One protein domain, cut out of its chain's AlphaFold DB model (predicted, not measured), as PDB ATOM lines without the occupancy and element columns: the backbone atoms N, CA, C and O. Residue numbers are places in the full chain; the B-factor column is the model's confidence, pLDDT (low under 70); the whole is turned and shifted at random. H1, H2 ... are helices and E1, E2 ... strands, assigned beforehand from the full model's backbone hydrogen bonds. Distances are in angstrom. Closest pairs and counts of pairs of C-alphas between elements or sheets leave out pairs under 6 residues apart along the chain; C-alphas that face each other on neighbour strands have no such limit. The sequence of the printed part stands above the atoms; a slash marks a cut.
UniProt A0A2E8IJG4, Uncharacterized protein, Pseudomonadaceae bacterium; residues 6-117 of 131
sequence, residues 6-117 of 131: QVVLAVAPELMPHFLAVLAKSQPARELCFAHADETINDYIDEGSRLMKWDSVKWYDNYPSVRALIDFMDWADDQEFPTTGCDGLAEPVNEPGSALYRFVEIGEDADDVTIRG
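Overview. This is residues 6 to 117 of the 131 residues of an uncharacterized protein of Pseudomonadaceae bacterium (UniProt A0A2E8IJG4). You are looking at a single twisted sheet of five strands with helices on one side and the other face bare; H3 lies slantwise over that one face, with H1 and H2 packed on H3. A separate small hairpin, E4 and E5, lies beyond one end of the sheet, and its loop makes one end of the longest axis. The printed part has 112 residues, with four named helices and seven named strands in the order E1 H1 H2 E2 E3 H3 E4 E5 H4 E6 E7. The large sheet runs E2 E3 E1 E6 E7, antiparallel throughout, and the class is mixed, helices and strands. The whole is compact, with a radius of gyration of the C-alphas of 14.3 A and spans of 45 by 32 by 25 A.

Along the chain. Find C-alpha 6 at (169.121, 198.115, 153.659); from there E1 runs 17.0 A to residue 11. H1 takes residues 16 to 25, 14.3 A, and H2 residues 27 to 34, 10.4 A. E2, residues 39 to 42, measures 10.0 A; E3, residues 50 to 57, measures 18.4 A and bends by 51 degrees at residue 54. H3 starts at C-alpha 64, (162.070, 210.761, 142.888), and runs 19.9 A to residue 77. Next come E4, residues 80 to 83, 9.2 A; E5, residues 93 to 96, 9.7 A; and H4, residues 97 to 100, 5.1 A. E6, residues 101 to 106, runs 17.0 A, and E7, residues 113 to 116, runs 10.1 A to C-alpha 116 at (156.334, 201.453, 159.036).

Arrangement. In the sheet, look for N 8 and O 104 between E1 and E6, 2.8 A; N 9 and O 52 between E1 and E3, 2.9 A; N 41 and O 51 in the hairpin E2 and E3, 2.8 A; and N 105 and O 114 in the hairpin E6 and E7, 2.8 A. E1, H1, H2 and E2 form a split strand-helix-strand unit, two strands running the same way with E3 between them, its crossover right-handed. H3 is on the sheet over E6, at a height of 10.4 A. H3, the hub, touches H2 at Ala 29 and Ser 65, whose C-alphas are 3.8 A apart, about perpendicular at 78 degrees. With residues 68 to 72 alone H3 touches H1, closest at the C-alphas of Val 22 and Ala 68, 7.0 A. H1 is only just not on the sheet, with 4 pairs of C-alphas within 10 A; H2 and H4 only graze it. In the hairpin E4 and E5, N 81 and O 95 are 2.9 A apart. Every O i to N i+4 pair is within hydrogen-bond range in H1, H2 and H3; H4 is too short for one.

Size, cuts and confidence. The C-alphas farthest apart are those of Leu 89 and Glu 108, 45.6 A. The printed part has no cut, and no link is long. Look for low confidence, pLDDT under 70, at residues 84 to 91 and residue 110.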
ATOM      1  N   GLN A   6     169.832 199.351 153.964       90.62
ATOM      2  CA  GLN A   6     169.121 198.115 153.659       90.62
ATOM      3  C   GLN A   6     167.627 198.382 153.821       90.62
ATOM      4  O   GLN A   6     167.206 198.943 154.827       90.62
ATOM      5  N   VAL A   7     166.827 198.010 152.828       92.31
ATOM      6  CA  VAL A   7     165.393 198.306 152.813       92.31
ATOM      7  C   VAL A   7     164.612 197.053 152.461       92.31
ATOM      8  O   VAL A   7     164.993 196.307 151.561       92.31
ATOM      9  N   VAL A   8     163.500 196.835 153.150       93.56
ATOM     10  CA  VAL A   8     162.511 195.805 152.843       93.56
ATOM     11  C   VAL A   8     161.141 196.462 152.773       93.56
ATOM     12  O   VAL A   8     160.760 197.211 153.668       93.56
ATOM     13  N   LEU A   9     160.397 196.171 151.709       93.62
ATOM     14  CA  LEU A   9     159.008 196.581 151.538       93.62
ATOM     15  C   LEU A   9     158.175 195.368 151.125       93.62
ATOM     16  O   LEU A   9     158.377 194.811 150.045       93.62
ATOM     17  N   ALA A  10     157.220 194.991 151.965       93.38
ATOM     18  CA  ALA A  10     156.208 193.991 151.664       93.38
ATOM     19  C   ALA A  10     154.834 194.648 151.526       93.38
ATOM     20  O   ALA A  10     154.470 195.515 152.318       93.38
ATOM     21  N   VAL A  11     154.077 194.242 150.510       92.62
ATOM     22  CA  VAL A  11     152.776 194.813 150.147       92.62
ATOM     23  C   VAL A  11     151.770 193.678 149.954       92.62
ATOM     24  O   VAL A  11     152.039 192.729 149.215       92.62
ATOM     25  N   ALA A  12     150.621 193.780 150.620       91.62
ATOM     26  CA  ALA A  12     149.504 192.843 150.532       91.62
ATOM     27  C   ALA A  12     148.756 192.937 149.187       91.62
ATOM     28  O   ALA A  12     148.836 193.971 148.507       91.62
ATOM     29  N   PRO A  13     148.039 191.874 148.773       90.12
ATOM     30  CA  PRO A  13     147.356 191.830 147.481       90.12
ATOM     31  C   PRO A  13     146.332 192.958 147.294       90.12
ATOM     32  O   PRO A  13     146.222 193.504 146.194       90.12
ATOM     33  N   GLU A  14     145.638 193.372 148.354       89.69
ATOM     34  CA  GLU A  14     144.643 194.451 148.329       89.69
ATOM     35  C   GLU A  14     145.269 195.807 147.978       89.69
ATOM     36  O   GLU A  14     144.674 196.614 147.261       89.69
ATOM     37  N   LEU A  15     146.502 196.044 148.434       89.62
ATOM     38  CA  LEU A  15     147.230 197.291 148.205       89.62
ATOM     39  C   LEU A  15     148.091 197.245 146.925       89.62
ATOM     40  O   LEU A  15     148.466 198.284 146.369       89.62
ATOM     41  N   MET A  16     148.342 196.047 146.389       89.56
ATOM     42  CA  MET A  16     149.110 195.811 145.165       89.56
ATOM     43  C   MET A  16     148.652 196.617 143.934       89.56
ATOM     44  O   MET A  16     149.512 197.199 143.265       89.56
ATOM     45  N   PRO A  17     147.350 196.714 143.580       90.25
ATOM     46  CA  PRO A  17     146.933 197.490 142.410       90.25
ATOM     47  C   PRO A  17     147.268 198.981 142.549       90.25
ATOM     48  O   PRO A  17     147.662 199.622 141.570       90.25
ATOM     49  N   HIS A  18     147.179 199.527 143.763       90.69
ATOM     50  CA  HIS A  18     147.543 200.914 144.049       90.69
ATOM     51  C   HIS A  18     149.054 201.118 143.986       90.69
ATOM     52  O   HIS A  18     149.522 202.080 143.369       90.69
ATOM     53  N   PHE A  19     149.817 200.168 144.523       89.50
ATOM     54  CA  PHE A  19     151.269 200.154 144.417       89.50
ATOM     55  C   PHE A  19     151.732 200.153 142.951       89.50
ATOM     56  O   PHE A  19     152.498 201.019 142.524       89.50
ATOM     57  N   LEU A  20     151.186 199.256 142.125       88.94
ATOM     58  CA  LEU A  20     151.495 199.192 140.693       88.94
ATOM     59  C   LEU A  20     151.090 200.469 139.945       88.94
ATOM     60  O   LEU A  20     151.799 200.885 139.027       88.94
ATOM     61  N   ALA A  21     149.994 201.124 140.339       91.31
ATOM     62  CA  ALA A  21     149.590 202.401 139.757       91.31
ATOM     63  C   ALA A  21     150.604 203.523 140.048       91.31
ATOM     64  O   ALA A  21     150.851 204.360 139.177       91.31
ATOM     65  N   VAL A  22     151.223 203.536 141.233       90.00
ATOM     66  CA  VAL A  22     152.309 204.475 141.568       90.00
ATOM     67  C   VAL A  22     153.547 204.193 140.720       90.00
ATOM     68  O   VAL A  22     154.097 205.113 140.109       90.00
ATOM     69  N   LEU A  23     153.934 202.922 140.582       88.38
ATOM     70  CA  LEU A  23     155.061 202.531 139.728       88.38
ATOM     71  C   LEU A  23     154.811 202.851 138.246       88.38
ATOM     72  O   LEU A  23     155.727 203.239 137.526       88.38
ATOM     73  N   ALA A  24     153.569 202.746 137.771       88.56
ATOM     74  CA  ALA A  24     153.214 203.127 136.406       88.56
ATOM     75  C   ALA A  24     153.363 204.640 136.160       88.56
ATOM     76  O   ALA A  24     153.720 205.047 135.054       88.56
ATOM     77  N   LYS A  25     153.115 205.470 137.183       88.88
ATOM     78  CA  LYS A  25     153.262 206.935 137.118       88.88
ATOM     79  C   LYS A  25     154.711 207.400 137.281       88.88
ATOM     80  O   LYS A  25     155.070 208.441 136.738       88.88
ATOM     81  N   SER A  26     155.538 206.649 138.012       88.44
ATOM     82  CA  SER A  26     156.935 206.993 138.300       88.44
ATOM     83  C   SER A  26     157.890 205.951 137.720       88.44
ATOM     84  O   SER A  26     158.183 204.927 138.340       88.44
ATOM     85  N   GLN A  27     158.433 206.239 136.531       88.12
ATOM     86  CA  GLN A  27     159.472 205.405 135.916       88.12
ATOM     87  C   GLN A  27     160.670 205.149 136.857       88.12
ATOM     88  O   GLN A  27     161.072 203.989 136.954       88.12
ATOM     89  N   PRO A  28     161.201 206.146 137.597       86.75
ATOM     90  CA  PRO A  28     162.289 205.911 138.545       86.75
ATOM     91  C   PRO A  28     161.920 204.935 139.670       86.75
ATOM     92  O   PRO A  28     162.735 204.097 140.044       86.75
ATOM     93  N   ALA A  29     160.699 205.014 140.213       85.88
ATOM     94  CA  ALA A  29     160.247 204.083 141.252       85.88
ATOM     95  C   ALA A  29     160.082 202.664 140.696       85.88
ATOM     96  O   ALA A  29     160.447 201.685 141.346       85.88
ATOM     97  N   ARG A  30     159.588 202.547 139.458       87.12
ATOM     98  CA  ARG A  30     159.482 201.266 138.756       87.12
ATOM     99  C   ARG A  30     160.847 200.623 138.540       87.12
ATOM    100  O   ARG A  30     160.995 199.432 138.783       87.12
ATOM    101  N   GLU A  31     161.837 201.390 138.093       87.31
ATOM    102  CA  GLU A  31     163.210 200.895 137.931       87.31
ATOM    103  C   GLU A  31     163.805 200.473 139.279       87.31
ATOM    104  O   GLU A  31     164.408 199.404 139.367       87.31
ATOM    105  N   LEU A  32     163.545 201.231 140.350       85.88
ATOM    106  CA  LEU A  32     163.971 200.862 141.699       85.88
ATOM    107  C   LEU A  32     163.396 199.507 142.148       85.88
ATOM    108  O   LEU A  32     164.136 198.682 142.678       85.88
ATOM    109  N   CYS A  33     162.107 199.264 141.896       81.44
ATOM    110  CA  CYS A  33     161.419 198.045 142.333       81.44
ATOM    111  C   CYS A  33     161.672 196.825 141.444       81.44
ATOM    112  O   CYS A  33     161.719 195.715 141.955       81.44
ATOM    113  N   PHE A  34     161.826 197.000 140.128       77.50
ATOM    114  CA  PHE A  34     161.923 195.871 139.192       77.50
ATOM    115  C   PHE A  34     163.322 195.627 138.623       77.50
ATOM    116  O   PHE A  34     163.597 194.515 138.182       77.50
ATOM    117  N   ALA A  35     164.189 196.641 138.576       78.69
ATOM    118  CA  ALA A  35     165.528 196.519 137.990       78.69
ATOM    119  C   ALA A  35     166.653 196.585 139.031       78.69
ATOM    120  O   ALA A  35     167.758 196.120 138.757       78.69
ATOM    121  N   HIS A  36     166.388 197.172 140.200       81.44
ATOM    122  CA  HIS A  36     167.391 197.383 141.247       81.44
ATOM    123  C   HIS A  36     167.082 196.680 142.569       81.44
ATOM    124  O   HIS A  36     167.887 196.803 143.487       81.44
ATOM    125  N   ALA A  37     165.957 195.969 142.681       83.69
ATOM    126  CA  ALA A  37     165.717 195.095 143.822       83.69
ATOM    127  C   ALA A  37     166.694 193.915 143.772       83.69
ATOM    128  O   ALA A  37     166.808 193.247 142.743       83.69
ATOM    129  N   ASP A  38     167.400 193.685 144.877       87.81
ATOM    130  CA  ASP A  38     168.317 192.553 145.016       87.81
ATOM    131  C   ASP A  38     167.526 191.244 145.139       87.81
ATOM    132  O   ASP A  38     167.908 190.216 144.581       87.81
ATOM    133  N   GLU A  39     166.378 191.301 145.818       89.44
ATOM    134  CA  GLU A  39     165.491 190.163 146.002       89.44
ATOM    135  C   GLU A  39     164.028 190.595 145.857       89.44
ATOM    136  O   GLU A  39     163.600 191.648 146.335       89.44
ATOM    137  N   THR A  40     163.245 189.789 145.143       88.62
ATOM    138  CA  THR A  40     161.800 189.975 145.001       88.62
ATOM    139  C   THR A  40     161.119 188.630 145.162       88.62
ATOM    140  O   THR A  40     161.332 187.722 144.358       88.62
ATOM    141  N   ILE A  41     160.280 188.522 146.183       88.56
ATOM    142  CA  ILE A  41     159.457 187.350 146.455       88.56
ATOM    143  C   ILE A  41     158.023 187.718 146.080       88.56
ATOM    144  O   ILE A  41     157.453 188.669 146.617       88.56
ATOM    145  N   ASN A  42     157.457 186.994 145.119       86.31
ATOM    146  CA  ASN A  42     156.019 187.036 144.859       86.31
ATOM    147  C   ASN A  42     155.349 185.992 145.752       86.31
ATOM    148  O   ASN A  42     155.957 184.952 146.004       86.31
ATOM    149  N   ASP A  43     154.129 186.278 146.200       84.69
ATOM    150  CA  ASP A  43     153.322 185.381 147.027       84.69
ATOM    151  C   ASP A  43     154.032 185.031 148.348       84.69
ATOM    152  O   ASP A  43     154.268 183.866 148.657       84.69
ATOM    153  N   TYR A  44     154.447 186.059 149.103       81.38
ATOM    154  CA  TYR A  44     155.246 185.890 150.321       81.38
ATOM    155  C   TYR A  44     154.530 185.048 151.390       81.38
ATOM    156  O   TYR A  44     155.033 183.998 151.786       81.38
ATOM    157  N   ILE A  45     153.359 185.506 151.839       81.81
ATOM    158  CA  ILE A  45     152.459 184.743 152.721       81.81
ATOM    159  C   ILE A  45     151.116 184.572 152.018       81.81
ATOM    160  O   ILE A  45     150.629 183.452 151.882       81.81
ATOM    161  N   ASP A  46     150.558 185.676 151.527       79.38
ATOM    162  CA  ASP A  46     149.277 185.694 150.829       79.38
ATOM    163  C   ASP A  46     149.468 185.630 149.309       79.38
ATOM    164  O   ASP A  46     150.403 186.227 148.763       79.38
ATOM    165  N   GLU A  47     148.563 184.942 148.609       82.12
ATOM    166  CA  GLU A  47     148.539 184.910 147.142       82.12
ATOM    167  C   GLU A  47     148.296 186.330 146.598       82.12
ATOM    168  O   GLU A  47     147.323 186.999 146.942       82.12
ATOM    169  N   GLY A  48     149.215 186.821 145.769       81.06
ATOM    170  CA  GLY A  48     149.241 188.184 145.240       81.06
ATOM    171  C   GLY A  48     150.004 189.202 146.095       81.06
ATOM    172  O   GLY A  48     150.157 190.348 145.660       81.06
ATOM    173  N   SER A  49     150.522 188.818 147.267       88.44
ATOM    174  CA  SER A  49     151.458 189.659 148.023       88.44
ATOM    175  C   SER A  49     152.814 189.759 147.317       88.44
ATOM    176  O   SER A  49     153.202 188.900 146.518       88.44
ATOM    177  N   ARG A  50     153.569 190.826 147.589       89.88
ATOM    178  CA  ARG A  50     154.940 190.973 147.083       89.88
ATOM    179  C   ARG A  50     155.849 191.555 148.144       89.88
ATOM    180  O   ARG A  50     155.537 192.594 148.715       89.88
ATOM    181  N   LEU A  51     157.005 190.928 148.318       91.75
ATOM    182  CA  LEU A  51     158.111 191.412 149.128       91.75
ATOM    183  C   LEU A  51     159.268 191.797 148.212       91.75
ATOM    184  O   LEU A  51     159.653 191.041 147.322       91.75
ATOM    185  N   MET A  52     159.817 192.984 148.428       92.62
ATOM    186  CA  MET A  52     161.013 193.479 147.757       92.62
ATOM    187  C   MET A  52     162.051 193.845 148.806       92.62
ATOM    188  O   MET A  52     161.730 194.481 149.811       92.62
ATOM    189  N   LYS A  53     163.295 193.450 148.556       92.88
ATOM    190  CA  LYS A  53     164.434 193.740 149.417       92.88
ATOM    191  C   LYS A  53     165.566 194.349 148.602       92.88
ATOM    192  O   LYS A  53     165.869 193.915 147.488       92.88
ATOM    193  N   TRP A  54     166.196 195.345 149.204       92.81
ATOM    194  CA  TRP A  54     167.386 196.014 148.716       92.81
ATOM    195  C   TRP A  54     168.455 195.929 149.797       92.81
ATOM    196  O   TRP A  54     168.279 196.463 150.890       92.81
ATOM    197  N   ASP A  55     169.569 195.270 149.502       88.62
ATOM    198  CA  ASP A  55     170.672 195.111 150.450       88.62
ATOM    199  C   ASP A  55     171.547 196.366 150.531       88.62
ATOM    200  O   ASP A  55     172.233 196.590 151.527       88.62
ATOM    201  N   SER A  56     171.559 197.192 149.479       88.25
ATOM    202  CA  SER A  56     172.439 198.358 149.423       88.25
ATOM    203  C   SER A  56     171.913 199.466 148.508       88.25
ATOM    204  O   SER A  56     172.441 199.705 147.413       88.25
ATOM    205  N   VAL A  57     170.892 200.192 148.972       88.69
ATOM    206  CA  VAL A  57     170.198 201.233 148.198       88.69
ATOM    207  C   VAL A  57     170.444 202.632 148.752       88.69
ATOM    208  O   VAL A  57     170.531 202.859 149.952       88.69
ATOM    209  N   LYS A  58     170.554 203.618 147.860       87.56
ATOM    210  CA  LYS A  58     170.549 205.030 148.250       87.56
ATOM    211  C   LYS A  58     169.122 205.465 148.566       87.56
ATOM    212  O   LYS A  58     168.412 205.919 147.669       87.56
ATOM    213  N   TRP A  59     168.723 205.322 149.821       87.88
ATOM    214  CA  TRP A  59     167.395 205.697 150.280       87.88
ATOM    215  C   TRP A  59     167.399 207.137 150.807       87.88
ATOM    216  O   TRP A  59     167.755 207.399 151.946       87.88
ATOM    217  N   TYR A  60     167.092 208.102 149.938       85.44
ATOM    218  CA  TYR A  60     167.004 209.515 150.317       85.44
ATOM    219  C   TYR A  60     165.719 210.114 149.755       85.44
ATOM    220  O   TYR A  60     165.392 209.878 148.591       85.44
ATOM    221  N   ASP A  61     165.034 210.941 150.545       84.06
ATOM    222  CA  ASP A  61     163.766 211.592 150.185       84.06
ATOM    223  C   ASP A  61     163.873 212.479 148.930       84.06
ATOM    224  O   ASP A  61     162.895 212.713 148.217       84.06
ATOM    225  N   ASN A  62     165.087 212.942 148.619       86.62
ATOM    226  CA  ASN A  62     165.360 213.749 147.438       86.62
ATOM    227  C   ASN A  62     165.349 212.944 146.124       86.62
ATOM    228  O   ASN A  62     165.278 213.547 145.049       86.62
ATOM    229  N   TYR A  63     165.406 211.608 146.181       88.00
ATOM    230  CA  TYR A  63     165.310 210.765 144.998       88.00
ATOM    231  C   TYR A  63     163.838 210.591 144.600       88.00
ATOM    232  O   TYR A  63     163.041 210.112 145.405       88.00
ATOM    233  N   PRO A  64     163.458 210.891 143.342       87.62
ATOM    234  CA  PRO A  64     162.070 210.761 142.888       87.62
ATOM    235  C   PRO A  64     161.487 209.349 143.035       87.62
ATOM    236  O   PRO A  64     160.279 209.193 143.185       87.62
ATOM    237  N   SER A  65     162.337 208.321 142.974       88.56
ATOM    238  CA  SER A  65     161.952 206.925 143.189       88.56
ATOM    239  C   SER A  65     161.541 206.665 144.637       88.56
ATOM    240  O   SER A  65     160.466 206.125 144.870       88.56
ATOM    241  N   VAL A  66     162.369 207.094 145.591       90.50
ATOM    242  CA  VAL A  66     162.138 206.944 147.034       90.50
ATOM    243  C   VAL A  66     160.945 207.785 147.468       90.50
ATOM    244  O   VAL A  66     160.045 207.279 148.127       90.50
ATOM    245  N   ARG A  67     160.874 209.040 147.012       92.06
ATOM    246  CA  ARG A  67     159.751 209.928 147.317       92.06
ATOM    247  C   ARG A  67     158.410 209.355 146.872       92.06
ATOM    248  O   ARG A  67     157.463 209.408 147.636       92.06
ATOM    249  N   ALA A  68     158.336 208.756 145.684       90.94
ATOM    250  CA  ALA A  68     157.099 208.128 145.219       90.94
ATOM    251  C   ALA A  68     156.656 206.949 146.108       90.94
ATOM    252  O   ALA A  68     155.459 206.715 146.243       90.94
ATOM    253  N   LEU A  69     157.604 206.214 146.705       91.00
ATOM    254  CA  LEU A  69     157.310 205.128 147.645       91.00
ATOM    255  C   LEU A  69     156.885 205.665 149.015       91.00
ATOM    256  O   LEU A  69     155.938 205.143 149.593       91.00
ATOM    257  N   ILE A  70     157.534 206.723 149.508       92.25
ATOM    258  CA  ILE A  70     157.140 207.408 150.748       92.25
ATOM    259  C   ILE A  70     155.742 208.010 150.602       92.25
ATOM    260  O   ILE A  70     154.876 207.702 151.411       92.25
ATOM    261  N   ASP A  71     155.490 208.762 149.527       92.25
ATOM    262  CA  ASP A  71     154.182 209.355 149.231       92.25
ATOM    263  C   ASP A  71     153.092 208.269 149.107       92.25
ATOM    264  O   ASP A  71     151.943 208.490 149.484       92.25
ATOM    265  N   PHE A  72     153.438 207.086 148.585       92.62
ATOM    266  CA  PHE A  72     152.534 205.935 148.544       92.62
ATOM    267  C   PHE A  72     152.220 205.387 149.939       92.62
ATOM    268  O   PHE A  72     151.054 205.112 150.209       92.62
ATOM    269  N   MET A  73     153.224 205.231 150.807       92.75
ATOM    270  CA  MET A  73     153.023 204.764 152.184       92.75
ATOM    271  C   MET A  73     152.208 205.772 152.998       92.75
ATOM    272  O   MET A  73     151.261 205.378 153.666       92.75
ATOM    273  N   ASP A  74     152.516 207.066 152.877       93.69
ATOM    274  CA  ASP A  74     151.754 208.144 153.515       93.69
ATOM    275  C   ASP A  74     150.296 208.133 153.040       93.69
ATOM    276  O   ASP A  74     149.373 208.153 153.845       93.69
ATOM    277  N   TRP A  75     150.073 208.016 151.726       93.06
ATOM    278  CA  TRP A  75     148.725 207.892 151.177       93.06
ATOM    279  C   TRP A  75     148.003 206.639 151.688       93.06
ATOM    280  O   TRP A  75     146.824 206.725 152.026       93.06
ATOM    281  N   ALA A  76     148.686 205.492 151.748       91.44
ATOM    282  CA  ALA A  76     148.111 204.234 152.215       91.44
ATOM    283  C   ALA A  76     147.720 204.294 153.699       91.44
ATOM    284  O   ALA A  76     146.681 203.748 154.059       91.44
ATOM    285  N   ASP A  77     148.498 204.983 154.537       90.44
ATOM    286  CA  ASP A  77     148.193 205.165 155.960       90.44
ATOM    287  C   ASP A  77     146.881 205.944 156.187       90.44
ATOM    288  O   ASP A  77     146.176 205.678 157.160       90.44
ATOM    289  N   ASP A  78     146.524 206.854 155.273       91.50
ATOM    290  CA  ASP A  78     145.273 207.629 155.303       91.50
ATOM    291  C   ASP A  78     144.079 206.925 154.624       91.50
ATOM    292  O   ASP A  78     142.957 207.440 154.658       91.50
ATOM    293  N   GLN A  79     144.294 205.794 153.942       90.88
ATOM    294  CA  GLN A  79     143.230 205.055 153.257       90.88
ATOM    295  C   GLN A  79     142.760 203.841 154.059       90.88
ATOM    296  O   GLN A  79     143.496 203.254 154.846       90.88
ATOM    297  N   GLU A  80     141.534 203.412 153.776       89.12
ATOM    298  CA  GLU A  80     140.967 202.161 154.271       89.12
ATOM    299  C   GLU A  80     140.603 201.271 153.084       89.12
ATOM    300  O   GLU A  80     140.076 201.747 152.072       89.12
ATOM    301  N   PHE A  81     140.873 199.974 153.207       87.12
ATOM    302  CA  PHE A  81     140.616 198.998 152.156       87.12
ATOM    303  C   PHE A  81     139.739 197.868 152.687       87.12
ATOM    304  O   PHE A  81     139.957 197.391 153.803       87.12
ATOM    305  N   PRO A  82     138.763 197.402 151.893       83.88
ATOM    306  CA  PRO A  82     137.979 196.241 152.262       83.88
ATOM    307  C   PRO A  82     138.873 195.003 152.188       83.88
ATOM    308  O   PRO A  82     139.325 194.617 151.109       83.88
ATOM    309  N   THR A  83     139.104 194.373 153.332       77.31
ATOM    310  CA  THR A  83     139.814 193.099 153.424       77.31
ATOM    311  C   THR A  83     138.813 191.988 153.687       77.31
ATOM    312  O   THR A  83     137.822 192.158 154.404       77.31
ATOM    313  N   THR A  84     139.045 190.835 153.068       68.31
ATOM    314  CA  THR A  84     138.281 189.631 153.394       68.31
ATOM    315  C   THR A  84     139.052 188.919 154.491       68.31
ATOM    316  O   THR A  84     140.193 188.523 154.271       68.31
ATOM    317  N   GLY A  85     138.459 188.786 155.680       58.34
ATOM    318  CA  GLY A  85     139.097 188.065 156.782       58.34
ATOM    319  C   GLY A  85     139.549 186.659 156.362       58.34
ATOM    320  O   GLY A  85     139.003 186.072 155.426       58.34
ATOM    321  N   CYS A  86     140.512 186.108 157.100       53.09
ATOM    322  CA  CYS A  86     141.237 184.859 156.820       53.09
ATOM    323  C   CYS A  86     140.389 183.590 156.581       53.09
ATOM    324  O   CYS A  86     140.941 182.559 156.209       53.09
ATOM    325  N   ASP A  87     139.066 183.648 156.737       51.94
ATOM    326  CA  ASP A  87     138.157 182.513 156.550       51.94
ATOM    327  C   ASP A  87     137.262 182.616 155.301       51.94
ATOM    328  O   ASP A  87     136.443 181.730 155.070       51.94
ATOM    329  N   GLY A  88     137.336 183.688 154.497       54.03
ATOM    330  CA  GLY A  88     136.502 183.850 153.285       54.03
ATOM    331  C   GLY A  88     134.979 183.890 153.529       54.03
ATOM    332  O   GLY A  88     134.195 184.017 152.591       54.03
ATOM    333  N   LEU A  89     134.567 183.774 154.794       52.88
ATOM    334  CA  LEU A  89     133.196 183.716 155.306       52.88
ATOM    335  C   LEU A  89     132.865 184.916 156.207       52.88
ATOM    336  O   LEU A  89     131.746 185.018 156.708       52.88
ATOM    337  N   ALA A  90     133.839 185.795 156.447       61.12
ATOM    338  CA  ALA A  90     133.655 187.018 157.211       61.12
ATOM    339  C   ALA A  90     133.185 188.152 156.292       61.12
ATOM    340  O   ALA A  90     133.650 188.272 155.157       61.12
ATOM    341  N   GLU A  91     132.279 188.991 156.800       66.81
ATOM    342  CA  GLU A  91     131.915 190.253 156.151       66.81
ATOM    343  C   GLU A  91     133.187 191.080 155.896       66.81
ATOM    344  O   GLU A  91     134.073 191.091 156.757       66.81
ATOM    345  N   PRO A  92     133.301 191.767 154.745       70.94
ATOM    346  CA  PRO A  92     134.466 192.587 154.454       70.94
ATOM    347  C   PRO A  92     134.606 193.673 155.525       70.94
ATOM    348  O   PRO A  92     133.693 194.476 155.733       70.94
ATOM    349  N   VAL A  93     135.749 193.682 156.208       80.50
ATOM    350  CA  VAL A  93     136.092 194.709 157.194       80.50
ATOM    351  C   VAL A  93     137.027 195.698 156.517       80.50
ATOM    352  O   VAL A  93     137.950 195.310 155.800       80.50
ATOM    353  N   ASN A  94     136.760 196.987 156.707       83.94
ATOM    354  CA  ASN A  94     137.675 198.024 156.261       83.94
ATOM    355  C   ASN A  94     138.863 198.051 157.220       83.94
ATOM    356  O   ASN A  94     138.707 198.414 158.384       83.94
ATOM    357  N   GLU A  95     140.024 197.647 156.720       86.38
ATOM    358  CA  GLU A  95     141.283 197.740 157.447       86.38
ATOM    359  C   GLU A  95     142.047 198.978 156.966       86.38
ATOM    360  O   GLU A  95     141.977 199.329 155.779       86.38
ATOM    361  N   PRO A  96     142.787 199.657 157.856       87.38
ATOM    362  CA  PRO A  96     143.641 200.760 157.446       87.38
ATOM    363  C   PRO A  96     144.727 200.246 156.495       87.38
ATOM    364  O   PRO A  96     145.260 199.151 156.680       87.38
ATOM    365  N   GLY A  97     145.120 201.040 155.499       87.69
ATOM    366  CA  GLY A  97     146.169 200.641 154.557       87.69
ATOM    367  C   GLY A  97     147.518 200.389 155.234       87.69
ATOM    368  O   GLY A  97     148.291 199.564 154.753       87.69
ATOM    369  N   SER A  98     147.759 200.991 156.403       90.19
ATOM    370  CA  SER A  98     148.907 200.678 157.260       90.19
ATOM    371  C   SER A  98     148.945 199.214 157.716       90.19
ATOM    372  O   SER A  98     150.030 198.696 157.955       90.19
ATOM    373  N   ALA A  99     147.816 198.501 157.774       90.12
ATOM    374  CA  ALA A  99     147.752 197.062 158.057       90.12
ATOM    375  C   ALA A  99     148.058 196.174 156.836       90.12
ATOM    376  O   ALA A  99     148.160 194.959 156.978       90.12
ATOM    377  N   LEU A 100     148.239 196.766 155.649       91.62
ATOM    378  CA  LEU A 100     148.398 196.064 154.368       91.62
ATOM    379  C   LEU A 100     149.796 196.188 153.756       91.62
ATOM    380  O   LEU A 100     150.047 195.709 152.647       91.62
ATOM    381  N   TYR A 101     150.733 196.815 154.458       93.44
ATOM    382  CA  TYR A 101     152.136 196.803 154.070       93.44
ATOM    383  C   TYR A 101     153.049 196.744 155.291       93.44
ATOM    384  O   TYR A 101     152.639 196.986 156.428       93.44
ATOM    385  N   ARG A 102     154.308 196.398 155.035       94.88
ATOM    386  CA  ARG A 102     155.389 196.412 156.013       94.88
ATOM    387  C   ARG A 102     156.628 196.991 155.367       94.88
ATOM    388  O   ARG A 102     157.041 196.538 154.304       94.88
ATOM    389  N   PHE A 103     157.210 197.984 156.012       95.19
ATOM    390  CA  PHE A 103     158.415 198.655 155.564       95.19
ATOM    391  C   PHE A 103     159.435 198.655 156.693       95.19
ATOM    392  O   PHE A 103     159.112 199.027 157.820       95.19
ATOM    393  N   VAL A 104     160.660 198.249 156.380       93.81
ATOM    394  CA  VAL A 104     161.800 198.280 157.294       93.81
ATOM    395  C   VAL A 104     162.987 198.862 156.542       93.81
ATOM    396  O   VAL A 104     163.370 198.349 155.494       93.81
ATOM    397  N   GLU A 105     163.575 199.918 157.081       92.69
ATOM    398  CA  GLU A 105     164.824 200.509 156.622       92.69
ATOM    399  C   GLU A 105     165.846 200.452 157.753       92.69
ATOM    400  O   GLU A 105     165.547 200.837 158.881       92.69
ATOM    401  N   ILE A 106     167.054 199.996 157.433       90.81
ATOM    402  CA  ILE A 106     168.234 200.081 158.288       90.81
ATOM    403  C   ILE A 106     169.208 201.040 157.607       90.81
ATOM    404  O   ILE A 106     169.656 200.773 156.486       90.81
ATOM    405  N   GLY A 107     169.496 202.152 158.277       84.75
ATOM    406  CA  GLY A 107     170.448 203.171 157.855       84.75
ATOM    407  C   GLY A 107     171.907 202.728 158.007       84.75
ATOM    408  O   GLY A 107     172.236 201.543 157.974       84.75
ATOM    409  N   GLU A 108     172.817 203.698 158.142       76.62
ATOM    410  CA  GLU A 108     174.255 203.416 158.301       76.62
ATOM    411  C   GLU A 108     174.568 202.731 159.637       76.62
ATOM    412  O   GLU A 108     175.373 201.796 159.691       76.62
ATOM    413  N   ASP A 109     173.919 203.184 160.704       73.81
ATOM    414  CA  ASP A 109     174.035 202.580 162.020       73.81
ATOM    415  C   ASP A 109     172.956 201.513 162.194       73.81
ATOM    416  O   ASP A 109     171.788 201.725 161.880       73.81
ATOM    417  N   ALA A 110     173.324 200.367 162.767       66.88
ATOM    418  CA  ALA A 110     172.377 199.284 163.046       66.88
ATOM    419  C   ALA A 110     171.269 199.678 164.047       66.88
ATOM    420  O   ALA A 110     170.303 198.938 164.215       66.88
ATOM    421  N   ASP A 111     171.424 200.818 164.728       76.31
ATOM    422  CA  ASP A 111     170.421 201.411 165.610       76.31
ATOM    423  C   ASP A 111     169.562 202.488 164.892       76.31
ATOM    424  O   ASP A 111     168.554 202.921 165.448       76.31
ATOM    425  N   ASP A 112     169.911 202.893 163.661       86.19
ATOM    426  CA  ASP A 112     169.111 203.784 162.806       86.19
ATOM    427  C   ASP A 112     168.126 202.957 161.975       86.19
ATOM    428  O   ASP A 112     168.364 202.610 160.816       86.19
ATOM    429  N   VAL A 113     167.033 202.563 162.624       88.75
ATOM    430  CA  VAL A 113     166.006 201.712 162.028       88.75
ATOM    431  C   VAL A 113     164.695 202.475 161.917       88.75
ATOM    432  O   VAL A 113     164.158 202.968 162.910       88.75
ATOM    433  N   THR A 114     164.134 202.504 160.712       92.12
ATOM    434  CA  THR A 114     162.783 203.005 160.451       92.12
ATOM    435  C   THR A 114     161.866 201.838 160.117       92.12
ATOM    436  O   THR A 114     162.128 201.080 159.188       92.12
ATOM    437  N   ILE A 115     160.765 201.704 160.853       92.56
ATOM    438  CA  ILE A 115     159.745 200.678 160.618       92.56
ATOM    439  C   ILE A 115     158.407 201.374 160.397       92.56
ATOM    440  O   ILE A 115     158.009 202.226 161.194       92.56
ATOM    441  N   ARG A 116     157.702 201.004 159.328       94.12
ATOM    442  CA  ARG A 116     156.334 201.453 159.036       94.12
ATOM    443  C   ARG A 116     155.454 200.271 158.650       94.12
ATOM    444  O   ARG A 116     155.946 199.245 158.180       94.12
ATOM    445  N   GLY A 117     154.151 200.441 158.821       91.31
ATOM    446  CA  GLY A 117     153.171 199.410 158.513       91.31
ATOM    447  C   GLY A 117     153.118 198.269 159.537       91.31
ATOM    448  O   GLY A 117     154.044 198.011 160.318       91.31
TER     449      GLY A 117